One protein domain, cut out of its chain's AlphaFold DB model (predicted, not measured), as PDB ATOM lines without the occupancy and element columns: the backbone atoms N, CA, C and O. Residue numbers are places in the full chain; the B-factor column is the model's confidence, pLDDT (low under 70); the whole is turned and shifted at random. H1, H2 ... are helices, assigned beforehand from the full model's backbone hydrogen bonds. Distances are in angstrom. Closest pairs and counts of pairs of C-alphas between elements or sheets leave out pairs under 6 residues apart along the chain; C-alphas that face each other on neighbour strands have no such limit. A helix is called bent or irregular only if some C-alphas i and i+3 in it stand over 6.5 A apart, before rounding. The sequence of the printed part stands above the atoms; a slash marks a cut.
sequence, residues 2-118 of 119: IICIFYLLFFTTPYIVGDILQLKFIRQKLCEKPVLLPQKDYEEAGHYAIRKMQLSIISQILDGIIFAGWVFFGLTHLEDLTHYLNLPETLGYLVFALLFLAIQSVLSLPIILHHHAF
ATOM      1  N   ILE A   2      46.351  65.603 -33.541       62.16
ATOM      2  CA  ILE A   2      45.389  66.171 -32.559       62.16
ATOM      3  C   ILE A   2      44.118  65.311 -32.391       62.16
ATOM      4  O   ILE A   2      43.662  65.107 -31.272       62.16
ATOM      5  N   ILE A   3      43.596  64.737 -33.481       63.47
ATOM      6  CA  ILE A   3      42.402  63.870 -33.456       63.47
ATOM      7  C   ILE A   3      42.658  62.565 -32.677       63.47
ATOM      8  O   ILE A   3      41.816  62.157 -31.885       63.47
ATOM      9  N   CYS A   4      43.842  61.952 -32.815       54.81
ATOM     10  CA  CYS A   4      44.213  60.753 -32.048       54.81
ATOM     11  C   CYS A   4      44.324  61.041 -30.547       54.81
ATOM     12  O   CYS A   4      43.930  60.214 -29.731       54.81
ATOM     13  N   ILE A   5      44.847  62.218 -30.184       59.12
ATOM     14  CA  ILE A   5      44.965  62.649 -28.785       59.12
ATOM     15  C   ILE A   5      43.576  62.875 -28.187       59.12
ATOM     16  O   ILE A   5      43.304  62.376 -27.102       59.12
ATOM     17  N   PHE A   6      42.669  63.544 -28.904       66.31
ATOM     18  CA  PHE A   6      41.284  63.704 -28.453       66.31
ATOM     19  C   PHE A   6      40.547  62.365 -28.332       66.31
ATOM     20  O   PHE A   6      39.836  62.153 -27.356       66.31
ATOM     21  N   TYR A   7      40.753  61.434 -29.264       62.28
ATOM     22  CA  TYR A   7      40.152  60.101 -29.190       62.28
ATOM     23  C   TYR A   7      40.668  59.295 -27.982       62.28
ATOM     24  O   TYR A   7      39.881  58.753 -27.209       62.28
ATOM     25  N   LEU A   8      41.982  59.286 -27.738       56.44
ATOM     26  CA  LEU A   8      42.568  58.608 -26.574       56.44
ATOM     27  C   LEU A   8      42.140  59.242 -25.238       56.44
ATOM     28  O   LEU A   8      41.925  58.532 -24.257       56.44
ATOM     29  N   LEU A   9      42.008  60.567 -25.183       56.66
ATOM     30  CA  LEU A   9      41.750  61.298 -23.937       56.66
ATOM     31  C   LEU A   9      40.251  61.411 -23.609       56.66
ATOM     32  O   LEU A   9      39.876  61.519 -22.446       56.66
ATOM     33  N   PHE A  10      39.380  61.372 -24.619       58.78
ATOM     34  CA  PHE A  10      37.934  61.521 -24.430       58.78
ATOM     35  C   PHE A  10      37.154  60.215 -24.600       58.78
ATOM     36  O   PHE A  10      36.075  60.091 -24.034       58.78
ATOM     37  N   PHE A  11      37.681  59.235 -25.343       58.03
ATOM     38  CA  PHE A  11      37.004  57.957 -25.596       58.03
ATOM     39  C   PHE A  11      37.604  56.809 -24.773       58.03
ATOM     40  O   PHE A  11      36.876  56.123 -24.062       58.03
ATOM     41  N   THR A  12      38.930  56.630 -24.785       54.44
ATOM     42  CA  THR A  12      39.591  55.525 -24.058       54.44
ATOM     43  C   THR A  12      39.572  55.714 -22.537       54.44
ATOM     44  O   THR A  12      39.395  54.755 -21.789       54.44
ATOM     45  N   THR A  13      39.726  56.946 -22.050       56.56
ATOM     46  CA  THR A  13      39.816  57.230 -20.608       56.56
ATOM     47  C   THR A  13      38.519  56.940 -19.833       56.56
ATOM     48  O   THR A  13      38.596  56.228 -18.830       56.56
ATOM     49  N   PRO A  14      37.323  57.398 -20.261       58.69
ATOM     50  CA  PRO A  14      36.082  57.055 -19.562       58.69
ATOM     51  C   PRO A  14      35.729  55.569 -19.667       58.69
ATOM     52  O   PRO A  14      35.143  55.030 -18.731       58.69
ATOM     53  N   TYR A  15      36.127  54.890 -20.746       61.81
ATOM     54  CA  TYR A  15      35.885  53.456 -20.909       61.81
ATOM     55  C   TYR A  15      36.710  52.613 -19.929       61.81
ATOM     56  O   TYR A  15      36.156  51.783 -19.212       61.81
ATOM     57  N   ILE A  16      38.010  52.908 -19.795       59.41
ATOM     58  CA  ILE A  16      38.887  52.247 -18.814       59.41
ATOM     59  C   ILE A  16      38.408  52.520 -17.381       59.41
ATOM     60  O   ILE A  16      38.393  51.615 -16.548       59.41
ATOM     61  N   VAL A  17      37.995  53.754 -17.078       62.88
ATOM     62  CA  VAL A  17      37.448  54.101 -15.755       62.88
ATOM     63  C   VAL A  17      36.138  53.355 -15.492       62.88
ATOM     64  O   VAL A  17      35.947  52.845 -14.387       62.88
ATOM     65  N   GLY A  18      35.272  53.251 -16.504       61.66
ATOM     66  CA  GLY A  18      34.047  52.460 -16.462       61.66
ATOM     67  C   GLY A  18      34.336  51.004 -16.119       61.66
ATOM     68  O   GLY A  18      33.832  50.515 -15.109       61.66
ATOM     69  N   ASP A  19      35.220  50.352 -16.871       58.84
ATOM     70  CA  ASP A  19      35.576  48.947 -16.667       58.84
ATOM     71  C   ASP A  19      36.239  48.692 -15.302       58.84
ATOM     72  O   ASP A  19      35.931  47.699 -14.641       58.84
ATOM     73  N   ILE A  20      37.074  49.608 -14.799       64.19
ATOM     74  CA  ILE A  20      37.650  49.507 -13.444       64.19
ATOM     75  C   ILE A  20      36.555  49.579 -12.371       64.19
ATOM     76  O   ILE A  20      36.580  48.815 -11.398       64.19
ATOM     77  N   LEU A  21      35.592  50.491 -12.525       66.69
ATOM     78  CA  LEU A  21      34.498  50.670 -11.568       66.69
ATOM     79  C   LEU A  21      33.570  49.449 -11.557       66.69
ATOM     80  O   LEU A  21      33.159  48.973 -10.497       66.69
ATOM     81  N   GLN A  22      33.295  48.911 -12.739       61.09
ATOM     82  CA  GLN A  22      32.445  47.750 -12.954       61.09
ATOM     83  C   GLN A  22      33.120  46.464 -12.431       61.09
ATOM     84  O   GLN A  22      32.481  45.675 -11.729       61.09
ATOM     85  N   LEU A  23      34.434  46.306 -12.633       64.56
ATOM     86  CA  LEU A  23      35.232  45.219 -12.053       64.56
ATOM     87  C   LEU A  23      35.236  45.275 -10.517       64.56
ATOM     88  O   LEU A  23      35.098  44.247  -9.845       64.56
ATOM     89  N   LYS A  24      35.370  46.479  -9.946       66.12
ATOM     90  CA  LYS A  24      35.342  46.695  -8.494       66.12
ATOM     91  C   LYS A  24      33.970  46.355  -7.904       66.12
ATOM     92  O   LYS A  24      33.911  45.718  -6.855       66.12
ATOM     93  N   PHE A  25      32.889  46.707  -8.599       68.06
ATOM     94  CA  PHE A  25      31.521  46.380  -8.196       68.06
ATOM     95  C   PHE A  25      31.253  44.869  -8.207       68.06
ATOM     96  O   PHE A  25      30.704  44.341  -7.242       68.06
ATOM     97  N   ILE A  26      31.694  44.151  -9.247       64.75
ATOM     98  CA  ILE A  26      31.538  42.689  -9.327       64.75
ATOM     99  C   ILE A  26      32.344  41.985  -8.235       64.75
ATOM    100  O   ILE A  26      31.813  41.098  -7.570       64.75
ATOM    101  N   ARG A  27      33.591  42.409  -7.989       61.72
ATOM    102  CA  ARG A  27      34.399  41.878  -6.878       61.72
ATOM    103  C   ARG A  27      33.761  42.121  -5.514       61.72
ATOM    104  O   ARG A  27      33.810  41.240  -4.664       61.72
ATOM    105  N   GLN A  28      33.179  43.300  -5.303       63.09
ATOM    106  CA  GLN A  28      32.533  43.643  -4.039       63.09
ATOM    107  C   GLN A  28      31.256  42.822  -3.821       63.09
ATOM    108  O   GLN A  28      31.062  42.288  -2.735       63.09
ATOM    109  N   LYS A  29      30.444  42.651  -4.870       61.69
ATOM    110  CA  LYS A  29      29.248  41.798  -4.851       61.69
ATOM    111  C   LYS A  29      29.597  40.331  -4.593       61.69
ATOM    112  O   LYS A  29      28.973  39.721  -3.743       61.69
ATOM    113  N   LEU A  30      30.644  39.799  -5.228       59.03
ATOM    114  CA  LEU A  30      31.138  38.432  -4.997       59.03
ATOM    115  C   LEU A  30      31.527  38.143  -3.535       59.03
ATOM    116  O   LEU A  30      31.455  36.994  -3.111       59.03
ATOM    117  N   CYS A  31      31.940  39.157  -2.766       56.72
ATOM    118  CA  CYS A  31      32.233  39.016  -1.336       56.72
ATOM    119  C   CYS A  31      30.989  39.114  -0.432       56.72
ATOM    120  O   CYS A  31      31.080  38.784   0.752       56.72
ATOM    121  N   GLU A  32      29.844  39.572  -0.945       60.84
ATOM    122  CA  GLU A  32      28.585  39.613  -0.199       60.84
ATOM    123  C   GLU A  32      27.872  38.256  -0.259       60.84
ATOM    124  O   GLU A  32      27.938  37.532  -1.253       60.84
ATOM    125  N   LYS A  33      27.179  37.887   0.828       52.25
ATOM    126  CA  LYS A  33      26.454  36.612   0.884       52.25
ATOM    127  C   LYS A  33      25.391  36.572  -0.223       52.25
ATOM    128  O   LYS A  33      24.567  37.488  -0.287       52.25
ATOM    129  N   PRO A  34      25.363  35.522  -1.057       58.19
ATOM    130  CA  PRO A  34      24.381  35.408  -2.123       58.19
ATOM    131  C   PRO A  34      22.967  35.335  -1.543       58.19
ATOM    132  O   PRO A  34      22.661  34.475  -0.723       58.19
ATOM    133  N   VAL A  35      22.107  36.270  -1.958       60.47
ATOM    134  CA  VAL A  35      20.723  36.386  -1.459       60.47
ATOM    135  C   VAL A  35      19.734  35.577  -2.311       60.47
ATOM    136  O   VAL A  35      18.710  35.140  -1.797       60.47
ATOM    137  N   LEU A  36      20.032  35.364  -3.601       63.41
ATOM    138  CA  LEU A  36      19.111  34.740  -4.571       63.41
ATOM    139  C   LEU A  36      19.584  33.409  -5.175       63.41
ATOM    140  O   LEU A  36      18.753  32.670  -5.693       63.41
ATOM    141  N   LEU A  37      20.885  33.108  -5.155       63.88
ATOM    142  CA  LEU A  37      21.464  31.942  -5.833       63.88
ATOM    143  C   LEU A  37      22.174  31.018  -4.838       63.88
ATOM    144  O   LEU A  37      22.738  31.508  -3.856       63.88
ATOM    145  N   PRO A  38      22.203  29.697  -5.093       72.69
ATOM    146  CA  PRO A  38      23.099  28.792  -4.389       72.69
ATOM    147  C   PRO A  38      24.542  29.288  -4.505       72.69
ATOM    148  O   PRO A  38      24.965  29.763  -5.557       72.69
ATOM    149  N   GLN A  39      25.315  29.168  -3.427       69.56
ATOM    150  CA  GLN A  39      26.649  29.768  -3.341       69.56
ATOM    151  C   GLN A  39      27.600  29.324  -4.465       69.56
ATOM    152  O   GLN A  39      28.365  30.137  -4.976       69.56
ATOM    153  N   LYS A  40      27.473  28.072  -4.914       72.19
ATOM    154  CA  LYS A  40      28.229  27.517  -6.041       72.19
ATOM    155  C   LYS A  40      27.921  28.227  -7.371       72.19
ATOM    156  O   LYS A  40      28.843  28.618  -8.077       72.19
ATOM    157  N   ASP A  41      26.643  28.452  -7.669       69.94
ATOM    158  CA  ASP A  41      26.204  29.094  -8.917       69.94
ATOM    159  C   ASP A  41      26.515  30.602  -8.904       69.94
ATOM    160  O   ASP A  41      26.778  31.206  -9.943       69.94
ATOM    161  N   TYR A  42      26.526  31.215  -7.715       69.31
ATOM    162  CA  TYR A  42      26.915  32.613  -7.527       69.31
ATOM    163  C   TYR A  42      28.405  32.853  -7.806       69.31
ATOM    164  O   TYR A  42      28.763  33.811  -8.496       69.31
ATOM    165  N   GLU A  43      29.271  31.972  -7.300       72.00
ATOM    166  CA  GLU A  43      30.711  32.023  -7.564       72.00
ATOM    167  C   GLU A  43      31.011  31.795  -9.052       72.00
ATOM    168  O   GLU A  43      31.781  32.551  -9.649       72.00
ATOM    169  N   GLU A  44      30.350  30.823  -9.685       75.94
ATOM    170  CA  GLU A  44      30.519  30.529 -11.112       75.94
ATOM    171  C   GLU A  44      30.054  31.696 -12.002       75.94
ATOM    172  O   GLU A  44      30.797  32.136 -12.888       75.94
ATOM    173  N   ALA A  45      28.890  32.288 -11.711       71.81
ATOM    174  CA  ALA A  45      28.391  33.470 -12.415       71.81
ATOM    175  C   ALA A  45      29.311  34.689 -12.241       71.81
ATOM    176  O   ALA A  45      29.533  35.452 -13.186       71.81
ATOM    177  N   GLY A  46      29.888  34.874 -11.052       70.25
ATOM    178  CA  GLY A  46      30.837  35.952 -10.800       70.25
ATOM    179  C   GLY A  46      32.169  35.756 -11.529       70.25
ATOM    180  O   GLY A  46      32.678  36.700 -12.138       70.25
ATOM    181  N   HIS A  47      32.712  34.535 -11.551       75.38
ATOM    182  CA  HIS A  47      33.901  34.207 -12.347       75.38
ATOM    183  C   HIS A  47      33.659  34.398 -13.847       75.38
ATOM    184  O   HIS A  47      34.506  34.970 -14.540       75.38
ATOM    185  N   TYR A  48      32.490  33.991 -14.339       75.25
ATOM    186  CA  TYR A  48      32.076  34.216 -15.719       75.25
ATOM    187  C   TYR A  48      32.003  35.713 -16.054       75.25
ATOM    188  O   TYR A  48      32.568  36.159 -17.056       75.25
ATOM    189  N   ALA A  49      31.389  36.518 -15.183       70.19
ATOM    190  CA  ALA A  49      31.276  37.958 -15.382       70.19
ATOM    191  C   ALA A  49      32.646  38.662 -15.393       70.19
ATOM    192  O   ALA A  49      32.881  39.537 -16.228       70.19
ATOM    193  N   ILE A  50      33.584  38.231 -14.540       73.06
ATOM    194  CA  ILE A  50      34.968  38.732 -14.542       73.06
ATOM    195  C   ILE A  50      35.660  38.420 -15.874       73.06
ATOM    196  O   ILE A  50      36.302  39.296 -16.454       73.06
ATOM    197  N   ARG A  51      35.530  37.190 -16.386       73.25
ATOM    198  CA  ARG A  51      36.153  36.788 -17.660       73.25
ATOM    199  C   ARG A  51      35.558  37.555 -18.839       73.25
ATOM    200  O   ARG A  51      36.308  38.017 -19.695       73.25
ATOM    201  N   LYS A  52      34.240  37.762 -18.839       72.62
ATOM    202  CA  LYS A  52      33.540  38.581 -19.837       72.62
ATOM    203  C   LYS A  52      34.030  40.032 -19.831       72.62
ATOM    204  O   LYS A  52      34.294  40.582 -20.895       72.62
ATOM    205  N   MET A  53      34.211  40.630 -18.652       66.50
ATOM    206  CA  MET A  53      34.773  41.981 -18.527       66.50
ATOM    207  C   MET A  53      36.205  42.074 -19.041       66.50
ATOM    208  O   MET A  53      36.505  42.952 -19.840       66.50
ATOM    209  N   GLN A  54      37.084  41.152 -18.634       75.56
ATOM    210  CA  GLN A  54      38.471  41.121 -19.112       75.56
ATOM    211  C   GLN A  54      38.538  41.056 -20.641       75.56
ATOM    212  O   GLN A  54      39.346  41.745 -21.258       75.56
ATOM    213  N   LEU A  55      37.664  40.256 -21.248       75.31
ATOM    214  CA  LEU A  55      37.602  40.109 -22.695       75.31
ATOM    215  C   LEU A  55      37.040  41.363 -23.383       75.31
ATOM    216  O   LEU A  55      37.550  41.760 -24.429       75.31
ATOM    217  N   SER A  56      36.056  42.032 -22.772       71.94
ATOM    218  CA  SER A  56      35.542  43.317 -23.257       71.94
ATOM    219  C   SER A  56      36.620  44.405 -23.256       71.94
ATOM    220  O   SER A  56      36.789  45.078 -24.270       71.94
ATOM    221  N   ILE A  57      37.403  44.511 -22.178       73.12
ATOM    222  CA  ILE A  57      38.529  45.452 -22.078       73.12
ATOM    223  C   ILE A  57      39.541  45.194 -23.200       73.12
ATOM    224  O   ILE A  57      39.949  46.116 -23.903       73.12
ATOM    225  N   ILE A  58      39.939  43.931 -23.393       77.06
ATOM    226  CA  ILE A  58      40.904  43.552 -24.437       77.06
ATOM    227  C   ILE A  58      40.367  43.904 -25.827       77.06
ATOM    228  O   ILE A  58      41.111  44.450 -26.638       77.06
ATOM    229  N   SER A  59      39.084  43.638 -26.088       76.50
ATOM    230  CA  SER A  59      38.440  43.983 -27.358       76.50
ATOM    231  C   SER A  59      38.518  45.480 -27.643       76.50
ATOM    232  O   SER A  59      38.962  45.872 -28.715       76.50
ATOM    233  N   GLN A  60      38.159  46.320 -26.670       73.25
ATOM    234  CA  GLN A  60      38.190  47.774 -26.839       73.25
ATOM    235  C   GLN A  60      39.609  48.308 -27.064       73.25
ATOM    236  O   GLN A  60      39.812  49.240 -27.842       73.25
ATOM    237  N   ILE A  61      40.607  47.727 -26.386       76.44
ATOM    238  CA  ILE A  61      42.016  48.070 -26.610       76.44
ATOM    239  C   ILE A  61      42.412  47.720 -28.046       76.44
ATOM    240  O   ILE A  61      43.042  48.536 -28.721       76.44
ATOM    241  N   LEU A  62      42.030  46.533 -28.525       80.25
ATOM    242  CA  LEU A  62      42.325  46.084 -29.883       80.25
ATOM    243  C   LEU A  62      41.669  46.999 -30.929       80.25
ATOM    244  O   LEU A  62      42.348  47.442 -31.856       80.25
ATOM    245  N   ASP A  63      40.398  47.356 -30.732       79.00
ATOM    246  CA  ASP A  63      39.672  48.322 -31.565       79.00
ATOM    247  C   ASP A  63      40.368  49.687 -31.587       79.00
ATOM    248  O   ASP A  63      40.539  50.294 -32.647       79.00
ATOM    249  N   GLY A  64      40.835  50.156 -30.428       75.06
ATOM    250  CA  GLY A  64      41.602  51.393 -30.313       75.06
ATOM    251  C   GLY A  64      42.922  51.350 -31.087       75.06
ATOM    252  O   GLY A  64      43.269  52.324 -31.759       75.06
ATOM    253  N   ILE A  65      43.642  50.225 -31.042       81.69
ATOM    254  CA  ILE A  65      44.891  50.024 -31.793       81.69
ATOM    255  C   ILE A  65      44.619  49.986 -33.300       81.69
ATOM    256  O   ILE A  65      45.334  50.644 -34.055       81.69
ATOM    257  N   ILE A  66      43.588  49.261 -33.742       84.38
ATOM    258  CA  ILE A  66      43.188  49.191 -35.155       84.38
ATOM    259  C   ILE A  66      42.812  50.585 -35.666       84.38
ATOM    260  O   ILE A  66      43.295  51.009 -36.716       84.38
ATOM    261  N   PHE A  67      42.008  51.328 -34.902       81.38
ATOM    262  CA  PHE A  67      41.635  52.699 -35.238       81.38
ATOM    263  C   PHE A  67      42.858  53.617 -35.332       81.38
ATOM    264  O   PHE A  67      43.007  54.353 -36.306       81.38
ATOM    265  N   ALA A  68      43.774  53.543 -34.363       79.94
ATOM    266  CA  ALA A  68      45.021  54.293 -34.417       79.94
ATOM    267  C   ALA A  68      45.833  53.923 -35.670       79.94
ATOM    268  O   ALA A  68      46.266  54.815 -36.396       79.94
ATOM    269  N   GLY A  69      45.980  52.631 -35.970       83.81
ATOM    270  CA  GLY A  69      46.651  52.145 -37.176       83.81
ATOM    271  C   GLY A  69      46.054  52.728 -38.459       83.81
ATOM    272  O   GLY A  69      46.797  53.218 -39.311       83.81
ATOM    273  N   TRP A  70      44.723  52.773 -38.562       85.12
ATOM    274  CA  TRP A  70      44.022  53.406 -39.680       85.12
ATOM    275  C   TRP A  70      44.308  54.902 -39.803       85.12
ATOM    276  O   TRP A  70      44.618  55.370 -40.897       85.12
ATOM    277  N   VAL A  71      44.238  55.647 -38.698       81.44
ATOM    278  CA  VAL A  71      44.433  57.105 -38.704       81.44
ATOM    279  C   VAL A  71      45.889  57.496 -38.965       81.44
ATOM    280  O   VAL A  71      46.135  58.525 -39.592       81.44
ATOM    281  N   PHE A  72      46.857  56.719 -38.474       79.38
ATOM    282  CA  PHE A  72      48.276  57.030 -38.655       79.38
ATOM    283  C   PHE A  72      48.824  56.583 -40.012       79.38
ATOM    284  O   PHE A  72      49.664  57.286 -40.563       79.38
ATOM    285  N   PHE A  73      48.374  55.436 -40.531       82.12
ATOM    286  CA  PHE A  73      48.980  54.826 -41.721       82.12
ATOM    287  C   PHE A  73      47.971  54.182 -42.676       82.12
ATOM    288  O   PHE A  73      48.169  54.213 -43.887       82.12
ATOM    289  N   GLY A  74      46.901  53.569 -42.166       84.56
ATOM    290  CA  GLY A  74      46.021  52.739 -42.991       84.56
ATOM    291  C   GLY A  74      45.270  53.519 -44.071       84.56
ATOM    292  O   GLY A  74      45.204  53.060 -45.207       84.56
ATOM    293  N   LEU A  75      44.734  54.702 -43.747       86.56
ATOM    294  CA  LEU A  75      43.956  55.503 -44.702       86.56
ATOM    295  C   LEU A  75      44.837  56.038 -45.836       86.56
ATOM    296  O   LEU A  75      44.468  55.907 -46.998       86.56
ATOM    297  N   THR A  76      46.019  56.561 -45.504       86.12
ATOM    298  CA  THR A  76      46.979  57.070 -46.492       86.12
ATOM    299  C   THR A  76      47.503  55.949 -47.386       86.12
ATOM    300  O   THR A  76      47.575  56.114 -48.596       86.12
ATOM    301  N   HIS A  77      47.785  54.765 -46.824       88.06
ATOM    302  CA  HIS A  77      48.190  53.609 -47.628       88.06
ATOM    303  C   HIS A  77      47.093  53.131 -48.580       88.06
ATOM    304  O   HIS A  77      47.401  52.733 -49.702       88.06
ATOM    305  N   LEU A  78      45.824  53.147 -48.158       87.38
ATOM    306  CA  LEU A  78      44.714  52.810 -49.050       87.38
ATOM    307  C   LEU A  78      44.554  53.847 -50.164       87.38
ATOM    308  O   LEU A  78      44.321  53.465 -51.307       87.38
ATOM    309  N   GLU A  79      44.701  55.131 -49.839       86.50
ATOM    310  CA  GLU A  79      44.643  56.224 -50.810       86.50
ATOM    311  C   GLU A  79      45.737  56.068 -51.877       86.50
ATOM    312  O   GLU A  79      45.416  55.999 -53.067       86.50
ATOM    313  N   ASP A  80      46.993  55.858 -51.468       87.00
ATOM    314  CA  ASP A  80      48.125  55.610 -52.372       87.00
ATOM    315  C   ASP A  80      47.884  54.396 -53.285       87.00
ATOM    316  O   ASP A  80      48.160  54.433 -54.488       87.00
ATOM    317  N   LEU A  81      47.328  53.312 -52.732       85.94
ATOM    318  CA  LEU A  81      47.055  52.078 -53.469       85.94
ATOM    319  C   LEU A  81      45.947  52.283 -54.515       85.94
ATOM    320  O   LEU A  81      46.049  51.774 -55.631       85.94
ATOM    321  N   THR A  82      44.922  53.077 -54.191       83.88
ATOM    322  CA  THR A  82      43.879  53.462 -55.156       83.88
ATOM    323  C   THR A  82      44.372  54.444 -56.215       83.88
ATOM    324  O   THR A  82      43.950  54.342 -57.368       83.88
ATOM    325  N   HIS A  83      45.303  55.337 -55.869       81.25
ATOM    326  CA  HIS A  83      45.916  56.268 -56.814       81.25
ATOM    327  C   HIS A  83      46.824  55.541 -57.819       81.25
ATOM    328  O   HIS A  83      46.763  55.807 -59.020       81.25
ATOM    329  N   TYR A  84      47.594  54.544 -57.365       79.88
ATOM    330  CA  TYR A  84      48.449  53.719 -58.228       79.88
ATOM    331  C   TYR A  84      47.666  52.957 -59.312       79.88
ATOM    332  O   TYR A  84      48.167  52.734 -60.416       79.88
ATOM    333  N   LEU A  85      46.417  52.585 -59.024       80.06
ATOM    334  CA  LEU A  85      45.546  51.864 -59.954       80.06
ATOM    335  C   LEU A  85      45.031  52.732 -61.122       80.06
ATOM    336  O   LEU A  85      44.372  52.186 -62.006       80.06
ATOM    337  N   ASN A  86      45.338  54.042 -61.163       79.06
ATOM    338  CA  ASN A  86      44.942  54.982 -62.228       79.06
ATOM    339  C   ASN A  86      43.446  54.894 -62.599       79.06
ATOM    340  O   ASN A  86      43.061  54.939 -63.770       79.06
ATOM    341  N   LEU A  87      42.586  54.720 -61.593       78.62
ATOM    342  CA  LEU A  87      41.143  54.623 -61.789       78.62
ATOM    343  C   LEU A  87      40.522  56.018 -61.982       78.62
ATOM    344  O   LEU A  87      41.041  57.000 -61.451       78.62
ATOM    345  N   PRO A  88      39.376  56.125 -62.682       83.88
ATOM    346  CA  PRO A  88      38.578  57.351 -62.696       83.88
ATOM    347  C   PRO A  88      38.205  57.764 -61.266       83.88
ATOM    348  O   PRO A  88      37.841  56.893 -60.475       83.88
ATOM    349  N   GLU A  89      38.226  59.063 -60.941       80.38
ATOM    350  CA  GLU A  89      38.073  59.548 -59.553       80.38
ATOM    351  C   GLU A  89      36.848  58.968 -58.831       80.38
ATOM    352  O   GLU A  89      36.952  58.462 -57.715       80.38
ATOM    353  N   THR A  90      35.692  58.931 -59.496       84.00
ATOM    354  CA  THR A  90      34.453  58.376 -58.928       84.00
ATOM    355  C   THR A  90      34.552  56.888 -58.595       84.00
ATOM    356  O   THR A  90      33.970  56.428 -57.614       84.00
ATOM    357  N   LEU A  91      35.276  56.122 -59.412       86.00
ATOM    358  CA  LEU A  91      35.455  54.685 -59.218       86.00
ATOM    359  C   LEU A  91      36.551  54.408 -58.179       86.00
ATOM    360  O   LEU A  91      36.415  53.472 -57.394       86.00
ATOM    361  N   GLY A  92      37.571  55.269 -58.103       86.12
ATOM    362  CA  GLY A  92      38.599  55.248 -57.061       86.12
ATOM    363  C   GLY A  92      38.011  55.380 -55.656       86.12
ATOM    364  O   GLY A  92      38.296  54.543 -54.802       86.12
ATOM    365  N   TYR A  93      37.107  56.343 -55.430       86.88
ATOM    366  CA  TYR A  93      36.435  56.501 -54.130       86.88
ATOM    367  C   TYR A  93      35.574  55.291 -53.744       86.88
ATOM    368  O   TYR A  93      35.548  54.892 -52.578       86.88
ATOM    369  N   LEU A  94      34.887  54.679 -54.713       90.12
ATOM    370  CA  LEU A  94      34.087  53.478 -54.469       90.12
ATOM    371  C   LEU A  94      34.979  52.295 -54.062       90.12
ATOM    372  O   LEU A  94      34.695  51.607 -53.083       90.12
ATOM    373  N   VAL A  95      36.078  52.078 -54.791       89.56
ATOM    374  CA  VAL A  95      37.047  51.009 -54.509       89.56
ATOM    375  C   VAL A  95      37.736  51.233 -53.164       89.56
ATOM    376  O   VAL A  95      37.867  50.283 -52.394       89.56
ATOM    377  N   PHE A  96      38.100  52.475 -52.840       90.25
ATOM    378  CA  PHE A  96      38.631  52.848 -51.530       90.25
ATOM    379  C   PHE A  96      37.675  52.440 -50.405       90.25
ATOM    380  O   PHE A  96      38.070  51.726 -49.483       90.25
ATOM    381  N   ALA A  97      36.401  52.837 -50.503       90.75
ATOM    382  CA  ALA A  97      35.400  52.532 -49.486       90.75
ATOM    383  C   ALA A  97      35.178  51.016 -49.331       90.75
ATOM    384  O   ALA A  97      35.062  50.521 -48.209       90.75
ATOM    385  N   LEU A  98      35.162  50.271 -50.441       91.75
ATOM    386  CA  LEU A  98      35.011  48.814 -50.433       91.75
ATOM    387  C   LEU A  98      36.221  48.102 -49.816       91.75
ATOM    388  O   LEU A  98      36.034  47.184 -49.020       91.75
ATOM    389  N   LEU A  99      37.445  48.525 -50.138       91.00
ATOM    390  CA  LEU A  99      38.670  47.972 -49.549       91.00
ATOM    391  C   LEU A  99      38.752  48.269 -48.053       91.00
ATOM    392  O   LEU A  99      39.049  47.370 -47.265       91.00
ATOM    393  N   PHE A 100      38.439  49.502 -47.659       91.19
ATOM    394  CA  PHE A 100      38.376  49.896 -46.258       91.19
ATOM    395  C   PHE A 100      37.381  49.017 -45.492       91.19
ATOM    396  O   PHE A 100      37.736  48.424 -44.475       91.19
ATOM    397  N   LEU A 101      36.164  48.857 -46.021       91.31
ATOM    398  CA  LEU A 101      35.133  48.022 -45.409       91.31
ATOM    399  C   LEU A 101      35.546  46.545 -45.342       91.31
ATOM    400  O   LEU A 101      35.351  45.903 -44.312       91.31
ATOM    401  N   ALA A 102      36.137  46.006 -46.411       90.94
ATOM    402  CA  ALA A 102      36.589  44.621 -46.463       90.94
ATOM    403  C   ALA A 102      37.658  44.344 -45.398       90.94
ATOM    404  O   ALA A 102      37.505  43.421 -44.596       90.94
ATOM    405  N   ILE A 103      38.699  45.176 -45.326       89.88
ATOM    406  CA  ILE A 103      39.774  45.029 -44.338       89.88
ATOM    407  C   ILE A 103      39.216  45.200 -42.923       89.88
ATOM    408  O   ILE A 103      39.503  44.386 -42.044       89.88
ATOM    409  N   GLN A 104      38.364  46.205 -42.706       87.81
ATOM    410  CA  GLN A 104      37.759  46.441 -41.400       87.81
ATOM    411  C   GLN A 104      36.882  45.269 -40.950       87.81
ATOM    412  O   GLN A 104      36.922  44.888 -39.780       87.81
ATOM    413  N   SER A 105      36.142  44.642 -41.868       85.25
ATOM    414  CA  SER A 105      35.318  43.472 -41.553       85.25
ATOM    415  C   SER A 105      36.162  42.290 -41.059       85.25
ATOM    416  O   SER A 105      35.828  41.688 -40.040       85.25
ATOM    417  N   VAL A 106      37.308  42.024 -41.699       86.25
ATOM    418  CA  VAL A 106      38.243  40.958 -41.305       86.25
ATOM    419  C   VAL A 106      38.855  41.241 -39.935       86.25
ATOM    420  O   VAL A 106      38.942  40.341 -39.101       86.25
ATOM    421  N   LEU A 107      39.229  42.495 -39.673       82.38
ATOM    422  CA  LEU A 107      39.785  42.918 -38.385       82.38
ATOM    423  C   LEU A 107      38.753  42.862 -37.247       82.38
ATOM    424  O   LEU A 107      39.112  42.544 -36.116       82.38
ATOM    425  N   SER A 108      37.474  43.109 -37.544       76.38
ATOM    426  CA  SER A 108      36.373  43.034 -36.570       76.38
ATOM    427  C   SER A 108      35.862  41.609 -36.305       76.38
ATOM    428  O   SER A 108      35.213  41.353 -35.291       76.38
ATOM    429  N   LEU A 109      36.172  40.654 -37.185       73.81
ATOM    430  CA  LEU A 109      35.733  39.260 -37.092       73.81
ATOM    431  C   LEU A 109      36.075  38.560 -35.757       73.81
ATOM    432  O   LEU A 109      35.171  37.947 -35.178       73.81
ATOM    433  N   PRO A 110      37.317  38.634 -35.223       68.12
ATOM    434  CA  PRO A 110      37.643  38.014 -33.937       68.12
ATOM    435  C   PRO A 110      36.758  38.530 -32.795       68.12
ATOM    436  O   PRO A 110      36.369  37.760 -31.922       68.12
ATOM    437  N   ILE A 111      36.357  39.800 -32.833       65.00
ATOM    438  CA  ILE A 111      35.536  40.434 -31.794       65.00
ATOM    439  C   ILE A 111      34.104  39.884 -31.808       65.00
ATOM    440  O   ILE A 111      33.524  39.595 -30.758       65.00
ATOM    441  N   ILE A 112      33.548  39.670 -33.001       60.69
ATOM    442  CA  ILE A 112      32.181  39.167 -33.189       60.69
ATOM    443  C   ILE A 112      32.065  37.706 -32.736       60.69
ATOM    444  O   ILE A 112      31.098  37.337 -32.065       60.69
ATOM    445  N   LEU A 113      33.064  36.873 -33.051       58.69
ATOM    446  CA  LEU A 113      33.052  35.451 -32.692       58.69
ATOM    447  C   LEU A 113      33.036  35.249 -31.168       58.69
ATOM    448  O   LEU A 113      32.354  34.360 -30.657       58.69
ATOM    449  N   HIS A 114      33.733  36.111 -30.426       56.38
ATOM    450  CA  HIS A 114      33.712  36.079 -28.967       56.38
ATOM    451  C   HIS A 114      32.375  36.527 -28.369       56.38
ATOM    452  O   HIS A 114      32.013  36.062 -27.294       56.38
ATOM    453  N   HIS A 115      31.615  37.392 -29.037       52.56
ATOM    454  CA  HIS A 115      30.293  37.775 -28.542       52.56
ATOM    455  C   HIS A 115      29.269  36.640 -28.713       52.56
ATOM    456  O   HIS A 115      28.415  36.444 -27.853       52.56
ATOM    457  N   HIS A 116      29.391  35.857 -29.790       46.41
ATOM    458  CA  HIS A 116      28.442  34.799 -30.147       46.41
ATOM    459  C   HIS A 116      28.710  33.447 -29.458       46.41
ATOM    460  O   HIS A 116      27.803  32.628 -29.348       46.41
ATOM    461  N   ALA A 117      29.935  33.201 -28.985       45.78
ATOM    462  CA  ALA A 117      30.280  32.008 -28.198       45.78
ATOM    463  C   ALA A 117      29.916  32.127 -26.700       45.78
ATOM    464  O   ALA A 117      30.049  31.157 -25.958       45.78
ATOM    465  N   PHE A 118      29.496  33.315 -26.253       45.94
ATOM    466  CA  PHE A 118      29.219  33.654 -24.851       45.94
ATOM    467  C   PHE A 118      27.788  34.205 -24.637       45.94
ATOM    468  O   PHE A 118      27.538  34.907 -23.654       45.94
TER     469      PHE A 118
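Overview. This is residues 2 to 118 of the 119 residues of the protein "Putative zinc-metallo protease" of Helicobacter pylori Hp A-26 (UniProt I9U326). What is the shape? Bent helix H2 is the spine of a rod, with H1 along one side of its long arm H2a and H3 folding back from its short arm H2b on the other side. How large is it? It has 117 residues with three named helices, H1 to H3, all helix and extended: radius of gyration of the C-alphas 20.8 A, spans 68 by 32 by 16 A.

Arrangement. What does H1 touch? H1, residues 2 to 30, forms a hairpin with H2a, residues 39 to 72, at a shallow tilt of 5 degrees; the closest C-alphas, of Leu 30 and Gly 46, are 6.3 A apart. And H3? H3, residues 89 to 116, forms a hairpin with H2b, residues 75 to 84, at a steep tilt of 42 degrees, through residues 92 to 100 of H3 alone; the closest C-alphas, of Thr 82 and Gly 92, are 5.9 A apart. H3 only just touches H2a, with 3 pairs of C-alphas within 8 A, the closest those of Ser 59 and Ile 111, 6.4 A; H1 and H3 are apart. Which O i to N i+4 pairs are within hydrogen-bond range? Every one in H2a and H2b, 21 of 25 in H1 and 21 of 24 in H3.

Along the chain. Where do the ends lie? H1, 41.6 A long, begins at C-alpha 2 (45.389, 66.171, -32.559); H3, 39.6 A, ends at C-alpha 116 (28.442, 34.799, -30.147). Where is H2 bent? By its hydrogen bonds it was assigned as one helix, but C-alphas 72 and 75 are 7.6 A apart; H2a is 49.6 A long, H2b 14.4 A. Is H3 irregular? Only just: C-alphas 107 and 110 are 7.0 A apart.

Size, cuts and confidence. Are there cuts or long links? The printed part has no cut; H1 to H2 is a short link, H2 to H3 a tight one. Where is confidence low? pLDDT is under 70 in 49 residues, among them 2 to 37 and 110 to 118.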